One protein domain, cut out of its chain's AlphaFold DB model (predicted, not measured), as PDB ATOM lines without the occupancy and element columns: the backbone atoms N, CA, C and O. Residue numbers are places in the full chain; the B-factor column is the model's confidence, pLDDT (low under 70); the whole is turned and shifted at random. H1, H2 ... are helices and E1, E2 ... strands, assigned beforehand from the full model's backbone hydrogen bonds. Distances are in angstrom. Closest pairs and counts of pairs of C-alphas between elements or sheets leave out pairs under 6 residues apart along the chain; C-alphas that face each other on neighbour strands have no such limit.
ATOM      1  N   ALA A  38     -10.275  45.009  33.277       73.31
ATOM      2  CA  ALA A  38     -11.000  45.141  34.530       73.31
ATOM      3  C   ALA A  38     -12.231  44.219  34.619       73.31
ATOM      4  O   ALA A  38     -12.564  43.769  35.704       73.31
ATOM      5  N   LEU A  39     -12.877  43.893  33.497       76.62
ATOM      6  CA  LEU A  39     -14.098  43.075  33.469       76.62
ATOM      7  C   LEU A  39     -13.824  41.562  33.518       76.62
ATOM      8  O   LEU A  39     -14.759  40.765  33.524       76.62
ATOM      9  N   LEU A  40     -12.559  41.131  33.511       85.62
ATOM     10  CA  LEU A  40     -12.238  39.706  33.543       85.62
ATOM     11  C   LEU A  40     -12.321  39.155  34.966       85.62
ATOM     12  O   LEU A  40     -11.720  39.701  35.888       85.62
ATOM     13  N   ASN A  41     -12.988  38.006  35.098       88.75
ATOM     14  CA  ASN A  41     -13.114  37.246  36.341       88.75
ATOM     15  C   ASN A  41     -13.640  38.106  37.505       88.75
ATOM     16  O   ASN A  41     -12.928  38.379  38.476       88.75
ATOM     17  N   GLU A  42     -14.882  38.572  37.375       87.62
ATOM     18  CA  GLU A  42     -15.548  39.382  38.395       87.62
ATOM     19  C   GLU A  42     -15.718  38.621  39.721       87.62
ATOM     20  O   GLU A  42     -15.884  37.400  39.753       87.62
ATOM     21  N   CYS A  43     -15.728  39.360  40.833       87.56
ATOM     22  CA  CYS A  43     -16.033  38.789  42.140       87.56
ATOM     23  C   CYS A  43     -17.517  38.395  42.261       87.56
ATOM     24  O   CYS A  43     -18.388  39.071  41.700       87.56
ATOM     25  N   PRO A  44     -17.838  37.375  43.083       85.75
ATOM     26  CA  PRO A  44     -19.213  37.085  43.469       85.75
ATOM     27  C   PRO A  44     -19.917  38.326  44.027       85.75
ATOM     28  O   PRO A  44     -19.292  39.175  44.664       85.75
ATOM     29  N   LEU A  45     -21.228  38.432  43.784       82.12
ATOM     30  CA  LEU A  45     -22.068  39.555  44.230       82.12
ATOM     31  C   LEU A  45     -21.593  40.940  43.754       82.12
ATOM     32  O   LEU A  45     -21.975  41.948  44.340       82.12
ATOM     33  N   LYS A  46     -20.766  41.002  42.700       78.12
ATOM     34  CA  LYS A  46     -20.135  42.243  42.228       78.12
ATOM     35  C   LYS A  46     -19.348  42.972  43.326       78.12
ATOM     36  O   LYS A  46     -19.273  44.197  43.325       78.12
ATOM     37  N   ALA A  47     -18.736  42.218  44.244       86.25
ATOM     38  CA  ALA A  47     -17.777  42.776  45.190       86.25
ATOM     39  C   ALA A  47     -16.571  43.400  44.459       86.25
ATOM     40  O   ALA A  47     -16.342  43.159  43.266       86.25
ATOM     41  N   CYS A  48     -15.795  44.197  45.183       87.62
ATOM     42  CA  CYS A  48     -14.634  44.875  44.630       87.62
ATOM     43  C   CYS A  48     -13.455  43.908  44.518       87.62
ATOM     44  O   CYS A  48     -13.226  43.082  45.404       87.62
ATOM     45  N   CYS A  49     -12.698  44.039  43.433       88.06
ATOM     46  CA  CYS A  49     -11.468  43.287  43.207       88.06
ATOM     47  C   CYS A  49     -10.260  44.195  43.444       88.06
ATOM     48  O   CYS A  49     -10.170  45.234  42.793       88.06
ATOM     49  N   ASP A  50      -9.334  43.824  44.329       86.62
ATOM     50  CA  ASP A  50      -8.111  44.600  44.572       86.62
ATOM     51  C   ASP A  50      -7.010  44.321  43.528       86.62
ATOM     52  O   ASP A  50      -7.114  43.391  42.721       86.62
ATOM     53  N   LYS A  51      -5.913  45.099  43.527       82.19
ATOM     54  CA  LYS A  51      -4.816  44.895  42.553       82.19
ATOM     55  C   LYS A  51      -4.151  43.516  42.636       82.19
ATOM     56  O   LYS A  51      -3.522  43.083  41.667       82.19
ATOM     57  N   TRP A  52      -4.241  42.851  43.786       86.12
ATOM     58  CA  TRP A  52      -3.674  41.528  44.039       86.12
ATOM     59  C   TRP A  52      -4.624  40.398  43.623       86.12
ATOM     60  O   TRP A  52      -4.301  39.220  43.791       86.12
ATOM     61  N   GLY A  53      -5.778  40.746  43.050       88.69
ATOM     62  CA  GLY A  53      -6.780  39.796  42.601       88.69
ATOM     63  C   GLY A  53      -7.567  39.193  43.756       88.69
ATOM     64  O   GLY A  53      -7.965  38.038  43.659       88.69
ATOM     65  N   GLN A  54      -7.764  39.917  44.856       90.38
ATOM     66  CA  GLN A  54      -8.573  39.477  45.991       90.38
ATOM     67  C   GLN A  54      -9.929  40.186  46.004       90.38
ATOM     68  O   GLN A  54     -10.027  41.371  45.687       90.38
ATOM     69  N   CYS A  55     -10.974  39.456  46.391       89.88
ATOM     70  CA  CYS A  55     -12.328  39.990  46.491       89.88
ATOM     71  C   CYS A  55     -12.618  40.517  47.896       89.88
ATOM     72  O   CYS A  55     -12.345  39.835  48.883       89.88
ATOM     73  N   GLY A  56     -13.254  41.683  47.985       88.31
ATOM     74  CA  GLY A  56     -13.726  42.239  49.246       88.31
ATOM     75  C   GLY A  56     -14.705  43.395  49.054       88.31
ATOM     76  O   GLY A  56     -14.877  43.914  47.956       88.31
ATOM     77  N   ILE A  57     -15.369  43.791  50.139       86.38
ATOM     78  CA  ILE A  57     -16.366  44.881  50.155       86.38
ATOM     79  C   ILE A  57     -15.940  46.067  51.032       86.38
ATOM     80  O   ILE A  57     -16.681  47.036  51.183       86.38
ATOM     81  N   THR A  58     -14.763  45.986  51.656       84.50
ATOM     82  CA  THR A  58     -14.245  47.058  52.510       84.50
ATOM     83  C   THR A  58     -13.510  48.105  51.676       84.50
ATOM     84  O   THR A  58     -13.139  47.880  50.521       84.50
ATOM     85  N   SER A  59     -13.255  49.269  52.273       81.50
ATOM     86  CA  SER A  59     -12.541  50.374  51.623       81.50
ATOM     87  C   SER A  59     -11.173  49.967  51.066       81.50
ATOM     88  O   SER A  59     -10.751  50.516  50.052       81.50
ATOM     89  N   GLN A  60     -10.505  48.972  51.655       79.50
ATOM     90  CA  GLN A  60      -9.223  48.458  51.164       79.50
ATOM     91  C   GLN A  60      -9.314  47.834  49.764       79.50
ATOM     92  O   GLN A  60      -8.335  47.875  49.026       79.50
ATOM     93  N   PHE A  61     -10.484  47.305  49.396       83.06
ATOM     94  CA  PHE A  61     -10.749  46.677  48.098       83.06
ATOM     95  C   PHE A  61     -11.506  47.610  47.151       83.06
ATOM     96  O   PHE A  61     -11.369  47.490  45.942       83.06
ATOM     97  N   CYS A  62     -12.319  48.524  47.691       80.19
ATOM     98  CA  CYS A  62     -13.279  49.320  46.920       80.19
ATOM     99  C   CYS A  62     -12.886  50.784  46.690       80.19
ATOM    100  O   CYS A  62     -13.624  51.501  46.009       80.19
ATOM    101  N   THR A  63     -11.783  51.259  47.279       77.94
ATOM    102  CA  THR A  63     -11.352  52.657  47.134       77.94
ATOM    103  C   THR A  63     -10.407  52.800  45.951       77.94
ATOM    104  O   THR A  63      -9.350  52.166  45.902       77.94
ATOM    105  N   GLN A  64     -10.761  53.687  45.023       69.00
ATOM    106  CA  GLN A  64      -9.857  54.120  43.967       69.00
ATOM    107  C   GLN A  64      -8.716  54.932  44.571       69.00
ATOM    108  O   GLN A  64      -8.925  55.997  45.148       69.00
ATOM    109  N   ILE A  65      -7.502  54.396  44.465       69.31
ATOM    110  CA  ILE A  65      -6.291  55.073  44.914       69.31
ATOM    111  C   ILE A  65      -5.309  55.063  43.752       69.31
ATOM    112  O   ILE A  65      -4.519  54.129  43.589       69.31
ATOM    113  N   ASP A  66      -5.394  56.111  42.941       69.38
ATOM    114  CA  ASP A  66      -4.522  56.294  41.792       69.38
ATOM    115  C   ASP A  66      -3.083  56.558  42.245       69.38
ATOM    116  O   ASP A  66      -2.811  57.105  43.323       69.38
ATOM    117  N   SER A  67      -2.129  56.125  41.427       71.06
ATOM    118  CA  SER A  67      -0.726  56.467  41.626       71.06
ATOM    119  C   SER A  67      -0.526  57.982  41.584       71.06
ATOM    120  O   SER A  67      -1.196  58.686  40.832       71.06
ATOM    121  N   ALA A  68       0.454  58.484  42.340       72.38
ATOM    122  CA  ALA A  68       0.781  59.911  42.394       72.38
ATOM    123  C   ALA A  68       1.136  60.509  41.018       72.38
ATOM    124  O   ALA A  68       1.038  61.716  40.831       72.38
ATOM    125  N   ILE A  69       1.533  59.662  40.062       78.62
ATOM    126  CA  ILE A  69       1.880  60.044  38.688       78.62
ATOM    127  C   ILE A  69       0.798  59.676  37.656       78.62
ATOM    128  O   ILE A  69       1.022  59.837  36.462       78.62
ATOM    129  N   GLY A  70      -0.352  59.138  38.087       68.75
ATOM    130  CA  GLY A  70      -1.470  58.786  37.199       68.75
ATOM    131  C   GLY A  70      -1.207  57.606  36.255       68.75
ATOM    132  O   GLY A  70      -1.939  57.416  35.287       68.75
ATOM    133  N   ALA A  71      -0.161  56.810  36.505       71.88
ATOM    134  CA  ALA A  71       0.154  55.665  35.662       71.88
ATOM    135  C   ALA A  71      -0.923  54.561  35.797       71.88
ATOM    136  O   ALA A  71      -1.240  54.134  36.916       71.88
ATOM    137  N   PRO A  72      -1.484  54.065  34.679       66.69
ATOM    138  CA  PRO A  72      -2.561  53.081  34.704       66.69
ATOM    139  C   PRO A  72      -2.093  51.757  35.316       66.69
ATOM    140  O   PRO A  72      -0.971  51.309  35.090       66.69
ATOM    141  N   GLY A  73      -2.956  51.125  36.113       65.38
ATOM    142  CA  GLY A  73      -2.642  49.860  36.786       65.38
ATOM    143  C   GLY A  73      -1.659  49.983  37.958       65.38
ATOM    144  O   GLY A  73      -1.247  48.962  38.508       65.38
ATOM    145  N   THR A  74      -1.294  51.205  38.366       71.06
ATOM    146  CA  THR A  74      -0.487  51.450  39.568       71.06
ATOM    147  C   THR A  74      -1.299  52.177  40.631       71.06
ATOM    148  O   THR A  74      -2.021  53.128  40.343       71.06
ATOM    149  N   SER A  75      -1.164  51.726  41.875       73.75
ATOM    150  CA  SER A  75      -1.806  52.344  43.040       73.75
ATOM    151  C   SER A  75      -0.776  53.090  43.877       73.75
ATOM    152  O   SER A  75       0.414  52.766  43.836       73.75
ATOM    153  N   LYS A  76      -1.225  54.060  44.677       78.06
ATOM    154  CA  LYS A  76      -0.358  54.764  45.634       78.06
ATOM    155  C   LYS A  76       0.353  53.775  46.565       78.06
ATOM    156  O   LYS A  76      -0.215  52.750  46.959       78.06
ATOM    157  N   ASN A  77       1.585  54.098  46.950       72.56
ATOM    158  CA  ASN A  77       2.341  53.279  47.890       72.56
ATOM    159  C   ASN A  77       1.577  53.113  49.218       72.56
ATOM    160  O   ASN A  77       0.986  54.071  49.712       72.56
ATOM    161  N   GLY A  78       1.565  51.896  49.769       73.31
ATOM    162  CA  GLY A  78       0.785  51.563  50.970       73.31
ATOM    163  C   GLY A  78      -0.718  51.355  50.739       73.31
ATOM    164  O   GLY A  78      -1.459  51.213  51.706       73.31
ATOM    165  N   SER A  79      -1.181  51.322  49.485       73.75
ATOM    166  CA  SER A  79      -2.573  51.015  49.145       73.75
ATOM    167  C   SER A  79      -2.699  49.819  48.205       73.75
ATOM    168  O   SER A  79      -1.834  49.582  47.349       73.75
ATOM    169  N   ASN A  80      -3.794  49.072  48.340       72.25
ATOM    170  CA  ASN A  80      -4.090  47.958  47.445       72.25
ATOM    171  C   ASN A  80      -4.682  48.448  46.121       72.25
ATOM    172  O   ASN A  80      -4.437  47.809  45.110       72.25
ATOM    173  N   GLY A  81      -5.398  49.578  46.103       67.44
ATOM    174  CA  GLY A  81      -6.170  50.002  44.930       67.44
ATOM    175  C   GLY A  81      -7.170  48.932  44.473       67.44
ATOM    176  O   GLY A  81      -7.254  47.845  45.045       67.44
ATOM    177  N   TYR A  82      -7.932  49.228  43.427       73.81
ATOM    178  CA  TYR A  82      -8.931  48.301  42.902       73.81
ATOM    179  C   TYR A  82      -8.791  48.135  41.386       73.81
ATOM    180  O   TYR A  82      -8.226  48.982  40.696       73.81
ATOM    181  N   ILE A  83      -9.300  47.014  40.889       68.31
ATOM    182  CA  ILE A  83      -9.345  46.641  39.477       68.31
ATOM    183  C   ILE A  83     -10.767  46.822  38.929       68.31
ATOM    184  O   ILE A  83     -10.923  47.309  37.813       68.31
ATOM    185  N   PHE A  84     -11.803  46.430  39.687       69.69
ATOM    186  CA  PHE A  84     -13.187  46.385  39.195       69.69
ATOM    187  C   PHE A  84     -14.267  46.558  40.281       69.69
ATOM    188  O   PHE A  84     -14.005  46.268  41.449       69.69
ATOM    189  N   ASN A  85     -15.469  47.009  39.871       67.06
ATOM    190  CA  ASN A  85     -16.623  47.376  40.715       67.06
ATOM    191  C   ASN A  85     -16.279  48.391  41.814       67.06
ATOM    192  O   ASN A  85     -16.471  48.136  42.998       67.06
TER     193      ASN A  85
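Overview. This is residues 38 to 85 of the 103 residues of the protein "Chitin-binding type-1 domain-containing protein" of Trichoderma gamsii (UniProt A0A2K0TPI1). With little regular structure, this is mostly loop round a tiny two-stranded sheet, E1 and E2, with the short helix H1 close to E1. Residues 38 to 47 lead in, and the long loop 63 to 81 reaches to the opposite end from Leu 45. The printed part has 48 residues, 10 in named elements, in the order E1, H1, E2; the class is mixed, the sheet antiparallel. It is compact, with a radius of gyration of the C-alphas of 10.2 A, spanning 32 by 20 by 14 A.

Arrangement. E1, residues 48 to 50, and E2, residues 82 to 84, are antiparallel neighbours at 134 degrees; N 83 and O 49 are within hydrogen-bond range at 2.7 A. Residues 48 to 49 also pair antiparallel with residues 55 to 56. The closest C-alphas of E1 and H1, residues 59 to 62, are those of Asp 50 and Phe 61, 4.9 A. H1 is too short for an O i to N i+4 pair; its one O i to N i+3 pair is within range.

Along the chain. E1, 6.5 A long, begins at C-alpha 48 (-14.634, 44.875, 44.630). H1 measures 4.9 A. E2, 6.0 A, ends at C-alpha 84 (-13.187, 46.385, 39.195).

Size, cuts and confidence. The farthest C-alphas, Leu 45 and Ile 69, are 32.0 A apart. The H1 to E2 link is long; the printed part has no cut. Ten residues are under pLDDT 70, among them 64 to 66 and 83 to 85.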